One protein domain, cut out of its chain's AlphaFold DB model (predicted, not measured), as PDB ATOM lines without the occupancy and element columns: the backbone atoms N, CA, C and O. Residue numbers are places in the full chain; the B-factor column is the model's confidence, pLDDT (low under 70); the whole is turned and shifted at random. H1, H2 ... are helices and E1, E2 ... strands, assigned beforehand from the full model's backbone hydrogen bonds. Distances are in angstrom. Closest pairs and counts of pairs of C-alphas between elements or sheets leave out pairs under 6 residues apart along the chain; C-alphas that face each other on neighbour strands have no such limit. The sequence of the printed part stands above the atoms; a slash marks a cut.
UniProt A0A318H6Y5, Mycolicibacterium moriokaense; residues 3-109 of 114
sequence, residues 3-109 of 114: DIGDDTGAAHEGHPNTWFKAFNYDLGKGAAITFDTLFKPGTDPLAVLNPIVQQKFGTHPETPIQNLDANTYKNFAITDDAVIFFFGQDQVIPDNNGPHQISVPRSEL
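This is residues 3 to 109 of the 114 residues of a protein of Mycolicibacterium moriokaense (UniProt A0A318H6Y5). What is the main picture? A small sheet, E5 E6 E7, makes the core; H2 lies over its E7 side on one face, and the E1-E2 and E3-E4 hairpins, joined end to end by E2 running on into E3, make a long strip past its E5 side. Residues 26 to 31 stick out, and a long link, residues 58 to 75, folds back from H2 to E5. What is it made of? The printed part has 107 residues, with three named helices and seven named strands in the order E1 E2 E3 E4 H1 H2 E5 E6 E7 H3; the sheets are antiparallel, the class is mixed, and 49 residues, under half, are in named elements. How large is it? It is only just compact, close to loose, with a radius of gyration of the C-alphas of 15.2 A and spans of 46 by 32 by 22 A.

Where is the largest sheet? E5 is residues 76 to 78, 6.8 A long; E6 is residues 82 to 87, 16.1 A; E7 is residues 100 to 105, 17.0 A. Where are the other strands? E1 is residues 3 to 6, beginning at C-alpha 3 (38.173, -31.010, -38.615), and E2 is residues 18 to 21; E3 is residues 24 to 26 and E4 residues 31 to 33. Where are the helices? H2 is residues 46 to 57, 15.8 A long, from C-alpha 46 at (40.581, -8.551, -47.342); H1 is residues 35 to 38, and H3, residues 106 to 109, ends at C-alpha 109 (49.827, -13.196, -51.235).

How do the sheet's strands pair? E5 E6 E7 is a meander, each strand the antiparallel neighbour of the one before, with N 77 and O 84 at 2.8 A and N 87 and O 100 at 2.8 A. How do the helices stand? H2 is on the sheet over E7, height 9.9 A, slantwise at 51 degrees on the local plane, the closest C-alphas being Val 53 and Ile 102, 7.4 A apart; H3 only grazes the sheet, and H1 is not on it. In H2, 6 of 8 O i to N i+4 pairs are within hydrogen-bond range; H1 and H3 are too short for such a pair. What of the hairpins? E1 and E2 have N 3 and O 21 at 2.9 A, and E3 and E4 have N 26 and O 31 at 2.8 A; the closest C-alphas of E2 and E6, Phe 20 and Phe 86, are 6.7 A apart.

How far does it reach? The two C-alphas farthest apart, Ala 10 and Gly 42, are 46.7 A apart. Are there cuts or long links? The printed part has no cut; the links E1 to E2, H2 to E5 and E6 to E7 are long. Where is confidence low? Residues 3 to 16 are under 70; the mean pLDDT of the printed part is 88.7.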
ATOM      1  N   ASP A   3      39.376 -30.302 -39.041       69.81
ATOM      2  CA  ASP A   3      38.173 -31.010 -38.615       69.81
ATOM      3  C   ASP A   3      37.005 -30.632 -39.531       69.81
ATOM      4  O   ASP A   3      36.867 -29.460 -39.905       69.81
ATOM      5  N   ILE A   4      36.213 -31.636 -39.905       66.44
ATOM      6  CA  ILE A   4      35.013 -31.517 -40.736       66.44
ATOM      7  C   ILE A   4      33.887 -32.176 -39.946       66.44
ATOM      8  O   ILE A   4      33.913 -33.389 -39.737       66.44
ATOM      9  N   GLY A   5      32.920 -31.379 -39.500       57.50
ATOM     10  CA  GLY A   5      31.777 -31.862 -38.729       57.50
ATOM     11  C   GLY A   5      30.455 -31.702 -39.478       57.50
ATOM     12  O   GLY A   5      30.268 -30.736 -40.217       57.50
ATOM     13  N   ASP A   6      29.543 -32.642 -39.233       60.53
ATOM     14  CA  ASP A   6      28.126 -32.615 -39.611       60.53
ATOM     15  C   ASP A   6      27.315 -32.841 -38.326       60.53
ATOM     16  O   ASP A   6      27.476 -33.871 -37.670       60.53
ATOM     17  N   ASP A   7      26.524 -31.848 -37.909       54.53
ATOM     18  CA  ASP A   7      25.814 -31.849 -36.616       54.53
ATOM     19  C   ASP A   7      24.298 -32.075 -36.758       54.53
ATOM     20  O   ASP A   7      23.491 -31.581 -35.969       54.53
ATOM     21  N   THR A   8      23.860 -32.803 -37.787       52.69
ATOM     22  CA  THR A   8      22.427 -33.031 -38.008       52.69
ATOM     23  C   THR A   8      21.969 -34.404 -37.506       52.69
ATOM     24  O   THR A   8      21.994 -35.414 -38.200       52.69
ATOM     25  N   GLY A   9      21.493 -34.447 -36.255       54.78
ATOM     26  CA  GLY A   9      20.601 -35.524 -35.803       54.78
ATOM     27  C   GLY A   9      19.309 -35.586 -36.640       54.78
ATOM     28  O   GLY A   9      19.014 -34.662 -37.396       54.78
ATOM     29  N   ALA A  10      18.524 -36.661 -36.468       51.06
ATOM     30  CA  ALA A  10      17.418 -37.168 -37.313       51.06
ATOM     31  C   ALA A  10      16.269 -36.211 -37.754       51.06
ATOM     32  O   ALA A  10      15.259 -36.674 -38.275       51.06
ATOM     33  N   ALA A  11      16.371 -34.894 -37.560       54.00
ATOM     34  CA  ALA A  11      15.384 -33.897 -37.982       54.00
ATOM     35  C   ALA A  11      15.722 -33.169 -39.307       54.00
ATOM     36  O   ALA A  11      14.904 -32.376 -39.770       54.00
ATOM     37  N   HIS A  12      16.876 -33.437 -39.942       47.09
ATOM     38  CA  HIS A  12      17.307 -32.785 -41.194       47.09
ATOM     39  C   HIS A  12      17.883 -33.772 -42.236       47.09
ATOM     40  O   HIS A  12      18.995 -33.591 -42.722       47.09
ATOM     41  N   GLU A  13      17.124 -34.802 -42.629       49.91
ATOM     42  CA  GLU A  13      17.533 -35.796 -43.649       49.91
ATOM     43  C   GLU A  13      17.598 -35.252 -45.104       49.91
ATOM     44  O   GLU A  13      17.102 -35.873 -46.041       49.91
ATOM     45  N   GLY A  14      18.216 -34.090 -45.333       50.53
ATOM     46  CA  GLY A  14      18.421 -33.574 -46.694       50.53
ATOM     47  C   GLY A  14      19.496 -32.504 -46.877       50.53
ATOM     48  O   GLY A  14      19.937 -32.314 -48.007       50.53
ATOM     49  N   HIS A  15      19.937 -31.830 -45.805       54.47
ATOM     50  CA  HIS A  15      20.888 -30.711 -45.886       54.47
ATOM     51  C   HIS A  15      21.800 -30.668 -44.643       54.47
ATOM     52  O   HIS A  15      21.522 -29.916 -43.706       54.47
ATOM     53  N   PRO A  16      22.856 -31.494 -44.582       58.78
ATOM     54  CA  PRO A  16      23.812 -31.459 -43.480       58.78
ATOM     55  C   PRO A  16      24.564 -30.122 -43.441       58.78
ATOM     56  O   PRO A  16      25.181 -29.710 -44.427       58.78
ATOM     57  N   ASN A  17      24.532 -29.430 -42.298       71.69
ATOM     58  CA  ASN A  17      25.290 -28.191 -42.115       71.69
ATOM     59  C   ASN A  17      26.771 -28.527 -41.887       71.69
ATOM     60  O   ASN A  17      27.185 -28.851 -40.772       71.69
ATOM     61  N   THR A  18      27.557 -28.476 -42.963       82.81
ATOM     62  CA  THR A  18      28.986 -28.800 -42.923       82.81
ATOM     63  C   THR A  18      29.808 -27.586 -42.516       82.81
ATOM     64  O   THR A  18      29.720 -26.525 -43.136       82.81
ATOM     65  N   TRP A  19      30.673 -27.750 -41.518       88.62
ATOM     66  CA  TRP A  19      31.583 -26.704 -41.051       88.62
ATOM     67  C   TRP A  19      33.033 -27.185 -41.014       88.62
ATOM     68  O   TRP A  19      33.318 -28.381 -40.969       88.62
ATOM     69  N   PHE A  20      33.960 -26.222 -41.008       91.88
ATOM     70  CA  PHE A  20      35.391 -26.482 -40.888       91.88
ATOM     71  C   PHE A  20      35.971 -25.894 -39.616       91.88
ATOM     72  O   PHE A  20      35.569 -24.818 -39.160       91.88
ATOM     73  N   LYS A  21      37.007 -26.561 -39.110       94.00
ATOM     74  CA  LYS A  21      37.939 -25.979 -38.150       94.00
ATOM     75  C   LYS A  21      39.367 -26.329 -38.526       94.00
ATOM     76  O   LYS A  21      39.730 -27.501 -38.556       94.00
ATOM     77  N   ALA A  22      40.181 -25.315 -38.796       93.56
ATOM     78  CA  ALA A  22      41.585 -25.502 -39.143       93.56
ATOM     79  C   ALA A  22      42.522 -24.955 -38.060       93.56
ATOM     80  O   ALA A  22      42.243 -23.945 -37.416       93.56
ATOM     81  N   PHE A  23      43.664 -25.622 -37.888       93.88
ATOM     82  CA  PHE A  23      44.734 -25.193 -36.992       93.88
ATOM     83  C   PHE A  23      46.081 -25.300 -37.704       93.88
ATOM     84  O   PHE A  23      46.469 -26.402 -38.108       93.88
ATOM     85  N   ASN A  24      46.793 -24.174 -37.789       96.50
ATOM     86  CA  ASN A  24      48.151 -24.063 -38.319       96.50
ATOM     87  C   ASN A  24      49.112 -23.683 -37.184       96.50
ATOM     88  O   ASN A  24      48.749 -22.914 -36.293       96.50
ATOM     89  N   TYR A  25      50.329 -24.223 -37.203       96.19
ATOM     90  CA  TYR A  25      51.315 -24.008 -36.144       96.19
ATOM     91  C   TYR A  25      52.716 -23.859 -36.734       96.19
ATOM     92  O   TYR A  25      53.145 -24.688 -37.535       96.19
ATOM     93  N   ASP A  26      53.425 -22.810 -36.327       95.06
ATOM     94  CA  ASP A  26      54.824 -22.570 -36.669       95.06
ATOM     95  C   ASP A  26      55.716 -23.290 -35.648       95.06
ATOM     96  O   ASP A  26      55.778 -22.914 -34.475       95.06
ATOM     97  N   LEU A  27      56.413 -24.339 -36.092       94.25
ATOM     98  CA  LEU A  27      57.318 -25.119 -35.241       94.25
ATOM     99  C   LEU A  27      58.588 -24.348 -34.856       94.25
ATOM    100  O   LEU A  27      59.149 -24.610 -33.795       94.25
ATOM    101  N   GLY A  28      59.038 -23.406 -35.689       95.25
ATOM    102  CA  GLY A  28      60.225 -22.592 -35.427       95.25
ATOM    103  C   GLY A  28      59.967 -21.511 -34.380       95.25
ATOM    104  O   GLY A  28      60.827 -21.249 -33.542       95.25
ATOM    105  N   LYS A  29      58.772 -20.911 -34.397       93.81
ATOM    106  CA  LYS A  29      58.344 -19.913 -33.400       93.81
ATOM    107  C   LYS A  29      57.642 -20.523 -32.187       93.81
ATOM    108  O   LYS A  29      57.503 -19.846 -31.173       93.81
ATOM    109  N   GLY A  30      57.183 -21.771 -32.285       96.31
ATOM    110  CA  GLY A  30      56.392 -22.412 -31.239       96.31
ATOM    111  C   GLY A  30      55.065 -21.689 -30.992       96.31
ATOM    112  O   GLY A  30      54.686 -21.489 -29.841       96.31
ATOM    113  N   ALA A  31      54.386 -21.259 -32.058       96.31
ATOM    114  CA  ALA A  31      53.167 -20.460 -31.968       96.31
ATOM    115  C   ALA A  31      52.130 -20.866 -33.024       96.31
ATOM    116  O   ALA A  31      52.473 -21.303 -34.122       96.31
ATOM    117  N   ALA A  32      50.846 -20.691 -32.703       96.56
ATOM    118  CA  ALA A  32      49.769 -20.879 -33.669       96.56
ATOM    119  C   ALA A  32      49.801 -19.787 -34.748       96.56
ATOM    120  O   ALA A  32      50.079 -18.626 -34.448       96.56
ATOM    121  N   ILE A  33      49.459 -20.159 -35.982       97.69
ATOM    122  CA  ILE A  33      49.253 -19.222 -37.086       97.69
ATOM    123  C   ILE A  33      47.744 -19.006 -37.237       97.69
ATOM    124  O   ILE A  33      47.018 -19.881 -37.713       97.69
ATOM    125  N   THR A  34      47.270 -17.844 -36.801       97.25
ATOM    126  CA  THR A  34      45.916 -17.331 -37.043       97.25
ATOM    127  C   THR A  34      45.869 -16.504 -38.326       97.25
ATOM    128  O   THR A  34      46.914 -16.181 -38.892       97.25
ATOM    129  N   PHE A  35      44.664 -16.113 -38.759       97.25
ATOM    130  CA  PHE A  35      44.492 -15.167 -39.867       97.25
ATOM    131  C   PHE A  35      45.279 -13.866 -39.622       97.25
ATOM    132  O   PHE A  35      46.029 -13.434 -40.490       97.25
ATOM    133  N   ASP A  36      45.214 -13.317 -38.406       95.69
ATOM    134  CA  ASP A  36      45.914 -12.076 -38.042       95.69
ATOM    135  C   ASP A  36      47.442 -12.210 -38.090       95.69
ATOM    136  O   ASP A  36      48.137 -11.251 -38.406       95.69
ATOM    137  N   THR A  37      47.981 -13.391 -37.771       96.81
ATOM    138  CA  THR A  37      49.436 -13.633 -37.776       96.81
ATOM    139  C   THR A  37      49.967 -14.168 -39.105       96.81
ATOM    140  O   THR A  37      51.179 -14.219 -39.291       96.81
ATOM    141  N   LEU A  38      49.082 -14.604 -40.009       97.44
ATOM    142  CA  LEU A  38      49.453 -15.049 -41.353       97.44
ATOM    143  C   LEU A  38      49.945 -13.871 -42.206       97.44
ATOM    144  O   LEU A  38      50.830 -14.037 -43.046       97.44
ATOM    145  N   PHE A  39      49.375 -12.687 -41.981       97.88
ATOM    146  CA  PHE A  39      49.680 -11.470 -42.721       97.88
ATOM    147  C   PHE A  39      50.478 -10.476 -41.874       97.88
ATOM    148  O   PHE A  39      50.371 -10.429 -40.649       97.88
ATOM    149  N   LYS A  40      51.302  -9.662 -42.534       97.19
ATOM    150  CA  LYS A  40      52.086  -8.604 -41.895       97.19
ATOM    151  C   LYS A  40      51.147  -7.581 -41.244       97.19
ATOM    152  O   LYS A  40      50.160  -7.181 -41.873       97.19
ATOM    153  N   PRO A  41      51.480  -7.066 -40.050       95.69
ATOM    154  CA  PRO A  41      50.715  -5.994 -39.423       95.69
ATOM    155  C   PRO A  41      50.562  -4.775 -40.343       95.69
ATOM    156  O   PRO A  41      51.524  -4.348 -40.981       95.69
ATOM    157  N   GLY A  42      49.359  -4.201 -40.393       94.00
ATOM    158  CA  GLY A  42      49.062  -3.010 -41.200       94.00
ATOM    159  C   GLY A  42      48.820  -3.275 -42.690       94.00
ATOM    160  O   GLY A  42      48.597  -2.324 -43.435       94.00
ATOM    161  N   THR A  43      48.852  -4.535 -43.132       96.62
ATOM    162  CA  THR A  43      48.385  -4.917 -44.472       96.62
ATOM    163  C   THR A  43      46.874  -5.151 -44.488       96.62
ATOM    164  O   THR A  43      46.268  -5.385 -43.444       96.62
ATOM    165  N   ASP A  44      46.268  -5.084 -45.676       96.56
ATOM    166  CA  ASP A  44      44.842  -5.353 -45.883       96.56
ATOM    167  C   ASP A  44      44.650  -6.619 -46.740       96.56
ATOM    168  O   ASP A  44      44.581  -6.535 -47.969       96.56
ATOM    169  N   PRO A  45      44.603  -7.815 -46.124       97.38
ATOM    170  CA  PRO A  45      44.377  -9.055 -46.860       97.38
ATOM    171  C   PRO A  45      42.962  -9.161 -47.440       97.38
ATOM    172  O   PRO A  45      42.779  -9.832 -48.455       97.38
ATOM    173  N   LEU A  46      41.962  -8.491 -46.854       97.75
ATOM    174  CA  LEU A  46      40.581  -8.551 -47.342       97.75
ATOM    175  C   LEU A  46      40.437  -7.852 -48.697       97.75
ATOM    176  O   LEU A  46      39.679  -8.324 -49.544       97.75
ATOM    177  N   ALA A  47      41.221  -6.799 -48.950       96.81
ATOM    178  CA  ALA A  47      41.282  -6.146 -50.258       96.81
ATOM    179  C   ALA A  47      41.754  -7.073 -51.396       96.81
ATOM    180  O   ALA A  47      41.438  -6.809 -52.555       96.81
ATOM    181  N   VAL A  48      42.477  -8.157 -51.087       96.88
ATOM    182  CA  VAL A  48      42.903  -9.173 -52.068       96.88
ATOM    183  C   VAL A  48      41.966 -10.380 -52.067       96.88
ATOM    184  O   VAL A  48      41.559 -10.848 -53.127       96.88
ATOM    185  N   LEU A  49      41.572 -10.876 -50.891       98.06
ATOM    186  CA  LEU A  49      40.771 -12.097 -50.770       98.06
ATOM    187  C   LEU A  49      39.304 -11.907 -51.182       98.06
ATOM    188  O   LEU A  49      38.732 -12.797 -51.819       98.06
ATOM    189  N   ASN A  50      38.687 -10.768 -50.852       97.31
ATOM    190  CA  ASN A  50      37.267 -10.540 -51.139       97.31
ATOM    191  C   ASN A  50      36.980 -10.537 -52.653       97.31
ATOM    192  O   ASN A  50      36.053 -11.242 -53.065       97.31
ATOM    193  N   PRO A  51      37.766  -9.847 -53.509       96.31
ATOM    194  CA  PRO A  51      37.579  -9.916 -54.958       96.31
ATOM    195  C   PRO A  51      37.699 -11.329 -55.539       96.31
ATOM    196  O   PRO A  51      36.939 -11.675 -56.440       96.31
ATOM    197  N   ILE A  52      38.595 -12.174 -55.012       96.81
ATOM    198  CA  ILE A  52      38.758 -13.565 -55.471       96.81
ATOM    199  C   ILE A  52      37.488 -14.380 -55.184       96.81
ATOM    200  O   ILE A  52      36.993 -15.103 -56.053       96.81
ATOM    201  N   VAL A  53      36.924 -14.244 -53.978       96.31
ATOM    202  CA  VAL A  53      35.656 -14.898 -53.605       96.31
ATOM    203  C   VAL A  53      34.512 -14.385 -54.481       96.31
ATOM    204  O   VAL A  53      33.746 -15.183 -55.021       96.31
ATOM    205  N   GLN A  54      34.423 -13.069 -54.687       94.44
ATOM    206  CA  GLN A  54      33.401 -12.458 -55.538       94.44
ATOM    207  C   GLN A  54      33.496 -12.929 -56.992       94.44
ATOM    208  O   GLN A  54      32.476 -13.259 -57.587       94.44
ATOM    209  N   GLN A  55      34.700 -13.021 -57.560       93.81
ATOM    210  CA  GLN A  55      34.894 -13.520 -58.921       93.81
ATOM    211  C   GLN A  55      34.469 -14.986 -59.051       93.81
ATOM    212  O   GLN A  55      33.886 -15.373 -60.064       93.81
ATOM    213  N   LYS A  56      34.765 -15.805 -58.037       93.38
ATOM    214  CA  LYS A  56      34.472 -17.238 -58.074       93.38
ATOM    215  C   LYS A  56      32.990 -17.550 -57.865       93.38
ATOM    216  O   LYS A  56      32.468 -18.439 -58.532       93.38
ATOM    217  N   PHE A  57      32.329 -16.843 -56.952       92.19
ATOM    218  CA  PHE A  57      30.993 -17.211 -56.473       92.19
ATOM    219  C   PHE A  57      29.909 -16.161 -56.765       92.19
ATOM    220  O   PHE A  57      28.732 -16.497 -56.813       92.19
ATOM    221  N   GLY A  58      30.271 -14.901 -57.016       85.56
ATOM    222  CA  GLY A  58      29.337 -13.781 -57.207       85.56
ATOM    223  C   GLY A  58      28.713 -13.689 -58.601       85.56
ATOM    224  O   GLY A  58      28.385 -12.598 -59.060       85.56
ATOM    225  N   THR A  59      28.585 -14.810 -59.310       81.50
ATOM    226  CA  THR A  59      28.124 -14.850 -60.707       81.50
ATOM    227  C   THR A  59      26.601 -14.880 -60.850       81.50
ATOM    228  O   THR A  59      26.095 -14.584 -61.932       81.50
ATOM    229  N   HIS A  60      25.865 -15.200 -59.778       76.50
ATOM    230  CA  HIS A  60      24.411 -15.383 -59.806       76.50
ATOM    231  C   HIS A  60      23.691 -14.302 -58.982       76.50
ATOM    232  O   HIS A  60      23.882 -14.238 -57.769       76.50
ATOM    233  N   PRO A  61      22.821 -13.475 -59.598       73.12
ATOM    234  CA  PRO A  61      22.102 -12.408 -58.893       73.12
ATOM    235  C   PRO A  61      21.185 -12.904 -57.767       73.12
ATOM    236  O   PRO A  61      20.943 -12.179 -56.807       73.12
ATOM    237  N   GLU A  62      20.671 -14.131 -57.889       78.44
ATOM    238  CA  GLU A  62      19.768 -14.753 -56.909       78.44
ATOM    239  C   GLU A  62      20.509 -15.319 -55.690       78.44
ATOM    240  O   GLU A  62      19.888 -15.664 -54.687       78.44
ATOM    241  N   THR A  63      21.841 -15.377 -55.757       81.62
ATOM    242  CA  THR A  63      22.701 -15.935 -54.716       81.62
ATOM    243  C   THR A  63      23.769 -14.907 -54.342       81.62
ATOM    244  O   THR A  63      24.932 -15.031 -54.737       81.62
ATOM    245  N   PRO A  64      23.384 -13.832 -53.630       86.38
ATOM    246  CA  PRO A  64      24.308 -12.760 -53.305       86.38
ATOM    247  C   PRO A  64      25.430 -13.259 -52.392       86.38
ATOM    248  O   PRO A  64      25.210 -14.049 -51.471       86.38
ATOM    249  N   ILE A  65      26.635 -12.743 -52.634       91.75
ATOM    250  CA  ILE A  65      27.786 -12.947 -51.754       91.75
ATOM    251  C   ILE A  65      27.469 -12.352 -50.384       91.75
ATOM    252  O   ILE A  65      26.985 -11.223 -50.284       91.75
ATOM    253  N   GLN A  66      27.755 -13.113 -49.332       91.62
ATOM    254  CA  GLN A  66      27.608 -12.634 -47.964       91.62
ATOM    255  C   GLN A  66      28.682 -11.608 -47.600       91.62
ATOM    256  O   GLN A  66      29.672 -11.424 -48.305       91.62
ATOM    257  N   ASN A  67      28.500 -10.928 -46.470       92.31
ATOM    258  CA  ASN A  67      29.508 -10.003 -45.967       92.31
ATOM    259  C   ASN A  67      30.785 -10.775 -45.602       92.31
ATOM    260  O   ASN A  67      30.776 -11.597 -44.689       92.31
ATOM    261  N   LEU A  68      31.870 -10.500 -46.327       95.19
ATOM    262  CA  LEU A  68      33.163 -11.155 -46.146       95.19
ATOM    263  C   LEU A  68      34.032 -10.337 -45.189       95.19
ATOM    264  O   LEU A  68      34.313  -9.163 -45.444       95.19
ATOM    265  N   ASP A  69      34.473 -10.965 -44.104       96.44
ATOM    266  CA  ASP A  69      35.334 -10.365 -43.088       96.44
ATOM    267  C   ASP A  69      36.480 -11.316 -42.695       96.44
ATOM    268  O   ASP A  69      36.615 -12.423 -43.214       96.44
ATOM    269  N   ALA A  70      37.326 -10.904 -41.748       95.94
ATOM    270  CA  ALA A  70      38.424 -11.745 -41.269       95.94
ATOM    271  C   ALA A  70      37.950 -13.077 -40.648       95.94
ATOM    272  O   ALA A  70      38.683 -14.066 -40.687       95.94
ATOM    273  N   ASN A  71      36.733 -13.139 -40.086       95.94
ATOM    274  CA  ASN A  71      36.177 -14.384 -39.555       95.94
ATOM    275  C   ASN A  71      35.885 -15.385 -40.670       95.94
ATOM    276  O   ASN A  71      36.107 -16.581 -40.470       95.94
ATOM    277  N   THR A  72      35.460 -14.902 -41.841       97.06
ATOM    278  CA  THR A  72      35.203 -15.733 -43.021       97.06
ATOM    279  C   THR A  72      36.422 -16.580 -43.407       97.06
ATOM    280  O   THR A  72      36.272 -17.708 -43.867       97.06
ATOM    281  N   TYR A  73      37.634 -16.082 -43.167       97.94
ATOM    282  CA  TYR A  73      38.884 -16.699 -43.618       97.94
ATOM    283  C   TYR A  73      39.675 -17.407 -42.507       97.94
ATOM    284  O   TYR A  73      40.836 -17.761 -42.704       97.94
ATOM    285  N   LYS A  74      39.076 -17.640 -41.331       97.12
ATOM    286  CA  LYS A  74      39.760 -18.275 -40.184       97.12
ATOM    287  C   LYS A  74      40.154 -19.730 -40.416       97.12
ATOM    288  O   LYS A  74      41.097 -20.212 -39.793       97.12
ATOM    289  N   ASN A  75      39.437 -20.424 -41.295       98.06
ATOM    290  CA  ASN A  75      39.695 -21.819 -41.609       98.06
ATOM    291  C   ASN A  75      40.541 -21.902 -42.871       98.06
ATOM    292  O   ASN A  75      40.030 -21.754 -43.979       98.06
ATOM    293  N   PHE A  76      41.839 -22.137 -42.707       98.44
ATOM    294  CA  PHE A  76      42.756 -22.249 -43.832       98.44
ATOM    295  C   PHE A  76      43.846 -23.292 -43.604       98.44
ATOM    296  O   PHE A  76      44.141 -23.667 -42.469       98.44
ATOM    297  N   ALA A  77      44.467 -23.734 -44.691       98.12
ATOM    298  CA  ALA A  77      45.683 -24.533 -44.692       98.12
ATOM    299  C   ALA A  77      46.769 -23.814 -45.495       98.12
ATOM    300  O   ALA A  77      46.490 -23.218 -46.536       98.12
ATOM    301  N   ILE A  78      48.008 -23.881 -45.010       97.44
ATOM    302  CA  ILE A  78      49.185 -23.368 -45.715       97.44
ATOM    303  C   ILE A  78      49.889 -24.553 -46.377       97.44
ATOM    304  O   ILE A  78      50.260 -25.505 -45.692       97.44
ATOM    305  N   THR A  79      50.079 -24.487 -47.692       96.38
ATOM    306  CA  THR A  79      50.879 -25.445 -48.464       96.38
ATOM    307  C   THR A  79      52.163 -24.781 -48.966       96.38
ATOM    308  O   THR A  79      52.443 -23.604 -48.697       96.38
ATOM    309  N   ASP A  80      52.980 -25.543 -49.690       95.44
ATOM    310  CA  ASP A  80      54.213 -25.022 -50.282       95.44
ATOM    311  C   ASP A  80      53.929 -23.901 -51.294       95.44
ATOM    312  O   ASP A  80      54.674 -22.925 -51.370       95.44
ATOM    313  N   ASP A  81      52.818 -23.998 -52.018       97.19
ATOM    314  CA  ASP A  81      52.472 -23.163 -53.165       97.19
ATOM    315  C   ASP A  81      51.264 -22.244 -52.942       97.19
ATOM    316  O   ASP A  81      51.159 -21.212 -53.609       97.19
ATOM    317  N   ALA A  82      50.376 -22.558 -51.995       98.19
ATOM    318  CA  ALA A  82      49.111 -21.855 -51.814       98.19
ATOM    319  C   ALA A  82      48.704 -21.689 -50.341       98.19
ATOM    320  O   ALA A  82      49.215 -22.336 -49.425       98.19
ATOM    321  N   VAL A  83      47.742 -20.795 -50.124       98.44
ATOM    322  CA  VAL A  83      46.902 -20.781 -48.928       98.44
ATOM    323  C   VAL A  83      45.494 -21.167 -49.365       98.44
ATOM    324  O   VAL A  83      44.901 -20.518 -50.228       98.44
ATOM    325  N   ILE A  84      44.971 -22.246 -48.788       98.56
ATOM    326  CA  ILE A  84      43.635 -22.760 -49.090       98.56
ATOM    327  C   ILE A  84      42.697 -22.304 -47.982       98.56
ATOM    328  O   ILE A  84      42.929 -22.649 -46.829       98.56
ATOM    329  N   PHE A  85      41.648 -21.560 -48.323       98.44
ATOM    330  CA  PHE A  85      40.605 -21.132 -47.393       98.44
ATOM    331  C   PHE A  85      39.365 -22.004 -47.563       98.44
ATOM    332  O   PHE A  85      38.920 -22.232 -48.690       98.44
ATOM    333  N   PHE A  86      38.811 -22.463 -46.444       97.50
ATOM    334  CA  PHE A  86      37.647 -23.335 -46.373       97.50
ATOM    335  C   PHE A  86      36.455 -22.580 -45.787       97.50
ATOM    336  O   PHE A  86      36.567 -21.918 -44.753       97.50
ATOM    337  N   PHE A  87      35.305 -22.721 -46.428       96.12
ATOM    338  CA  PHE A  87      34.062 -22.058 -46.071       96.12
ATOM    339  C   PHE A  87      33.004 -23.122 -45.814       96.12
ATOM    340  O   PHE A  87      32.778 -23.989 -46.655       96.12
ATOM    341  N   GLY A  88      32.374 -23.070 -44.645       93.19
ATOM    342  CA  GLY A  88      31.246 -23.938 -44.341       93.19
ATOM    343  C   GLY A  88      30.072 -23.713 -45.292       93.19
ATOM    344  O   GLY A  88      30.054 -22.774 -46.099       93.19
ATOM    345  N   GLN A  89      29.086 -24.590 -45.158       90.56
ATOM    346  CA  GLN A  89      27.787 -24.460 -45.797       90.56
ATOM    347  C   GLN A  89      27.216 -23.059 -45.543       90.56
ATOM    348  O   GLN A  89      27.267 -22.553 -44.421       90.56
ATOM    349  N   ASP A  90      26.730 -22.413 -46.603       90.69
ATOM    350  CA  ASP A  90      26.148 -21.070 -46.556       90.69
ATOM    351  C   ASP A  90      27.044 -19.991 -45.920       90.69
ATOM    352  O   ASP A  90      26.540 -19.004 -45.402       90.69
ATOM    353  N   GLN A  91      28.375 -20.134 -45.918       92.81
ATOM    354  CA  GLN A  91      29.254 -19.129 -45.299       92.81
ATOM    355  C   GLN A  91      29.608 -17.973 -46.252       92.81
ATOM    356  O   GLN A  91      29.787 -16.839 -45.812       92.81
ATOM    357  N   VAL A  92      29.739 -18.251 -47.553       94.56
ATOM    358  CA  VAL A  92      30.115 -17.248 -48.575       94.56
ATOM    359  C   VAL A  92      28.980 -16.943 -49.548       94.56
ATOM    360  O   VAL A  92      28.814 -15.792 -49.949       94.56
ATOM    361  N   ILE A  93      28.175 -17.951 -49.879       93.06
ATOM    362  CA  ILE A  93      26.969 -17.861 -50.703       93.06
ATOM    363  C   ILE A  93      25.902 -18.787 -50.118       93.06
ATOM    364  O   ILE A  93      26.278 -19.861 -49.659       93.06
ATOM    365  N   PRO A  94      24.614 -18.399 -50.104       88.88
ATOM    366  CA  PRO A  94      23.532 -19.291 -49.702       88.88
ATOM    367  C   PRO A  94      23.175 -20.256 -50.848       88.88
ATOM    368  O   PRO A  94      22.360 -19.920 -51.708       88.88
ATOM    369  N   ASP A  95      23.800 -21.431 -50.906       84.81
ATOM    370  CA  ASP A  95      23.571 -22.421 -51.965       84.81
ATOM    371  C   ASP A  95      23.502 -23.849 -51.418       84.81
ATOM    372  O   ASP A  95      24.012 -24.146 -50.353       84.81
ATOM    373  N   ASN A  96      22.871 -24.774 -52.140       82.94
ATOM    374  CA  ASN A  96      22.765 -26.165 -51.687       82.94
ATOM    375  C   ASN A  96      23.872 -27.068 -52.266       82.94
ATOM    376  O   ASN A  96      23.624 -28.231 -52.589       82.94
ATOM    377  N   ASN A  97      25.077 -26.522 -52.461       85.19
ATOM    378  CA  ASN A  97      26.190 -27.237 -53.096       85.19
ATOM    379  C   ASN A  97      27.249 -27.726 -52.098       85.19
ATOM    380  O   ASN A  97      28.292 -28.233 -52.518       85.19
ATOM    381  N   GLY A  98      26.979 -27.620 -50.797       85.81
ATOM    382  CA  GLY A  98      27.915 -28.021 -49.759       85.81
ATOM    383  C   GLY A  98      28.923 -26.921 -49.399       85.81
ATOM    384  O   GLY A  98      28.813 -25.775 -49.842       85.81
ATOM    385  N   PRO A  99      29.937 -27.262 -48.586       91.44
ATOM    386  CA  PRO A  99      31.015 -26.344 -48.246       91.44
ATOM    387  C   PRO A  99      31.832 -25.913 -49.471       91.44
ATOM    388  O   PRO A  99      32.079 -26.691 -50.393       91.44
ATOM    389  N   HIS A 100      32.369 -24.696 -49.415       94.69
ATOM    390  CA  HIS A 100      33.183 -24.110 -50.480       94.69
ATOM    391  C   HIS A 100      34.649 -23.972 -50.071       94.69
ATOM    392  O   HIS A 100      35.001 -23.954 -48.895       94.69
ATOM    393  N   GLN A 101      35.533 -23.809 -51.053       96.94
ATOM    394  CA  GLN A 101      36.929 -23.450 -50.799       96.94
ATOM    395  C   GLN A 101      37.508 -22.575 -51.909       96.94
ATOM    396  O   GLN A 101      37.076 -22.646 -53.065       96.94
ATOM    397  N   ILE A 102      38.541 -21.799 -51.591       97.94
ATOM    398  CA  ILE A 102      39.429 -21.161 -52.571       97.94
ATOM    399  C   ILE A 102      40.875 -21.556 -52.292       97.94
ATOM    400  O   ILE A 102      41.259 -21.728 -51.142       97.94
ATOM    401  N   SER A 103      41.672 -21.681 -53.349       98.31
ATOM    402  CA  SER A 103      43.123 -21.827 -53.255       98.31
ATOM    403  C   SER A 103      43.745 -20.569 -53.839       98.31
ATOM    404  O   SER A 103      43.467 -20.242 -54.993       98.31
ATOM    405  N   VAL A 104      44.522 -19.848 -53.033       98.38
ATOM    406  CA  VAL A 104      45.180 -18.603 -53.433       98.38
ATOM    407  C   VAL A 104      46.687 -18.845 -53.489       98.38
ATOM    408  O   VAL A 104      47.268 -19.224 -52.465       98.38
ATOM    409  N   PRO A 105      47.348 -18.645 -54.643       98.19
ATOM    410  CA  PRO A 105      48.790 -18.821 -54.754       98.19
ATOM    411  C   PRO A 105      49.555 -17.945 -53.759       98.19
ATOM    412  O   PRO A 105      49.283 -16.754 -53.600       98.19
ATOM    413  N   ARG A 106      50.593 -18.500 -53.130       97.06
ATOM    414  CA  ARG A 106      51.463 -17.740 -52.218       97.06
ATOM    415  C   ARG A 106      52.200 -16.610 -52.923       97.06
ATOM    416  O   ARG A 106      52.565 -15.645 -52.265       97.06
ATOM    417  N   SER A 107      52.400 -16.704 -54.236       97.00
ATOM    418  CA  SER A 107      52.951 -15.618 -55.051       97.00
ATOM    419  C   SER A 107      52.035 -14.392 -55.102       97.00
ATOM    420  O   SER A 107      52.536 -13.272 -55.088       97.00
ATOM    421  N   GLU A 108      50.715 -14.588 -55.102       96.31
ATOM    422  CA  GLU A 108      49.721 -13.508 -55.070       96.31
ATOM    423  C   GLU A 108      49.643 -12.862 -53.680       96.31
ATOM    424  O   GLU A 108      49.534 -11.643 -53.553       96.31
ATOM    425  N   LEU A 109      49.807 -13.668 -52.623       96.75
ATOM    426  CA  LEU A 109      49.827 -13.196 -51.235       96.75
ATOM    427  C   LEU A 109      51.204 -12.703 -50.763       96.75
ATOM    428  O   LEU A 109      51.300 -12.113 -49.688       96.75
TER     429      LEU A 109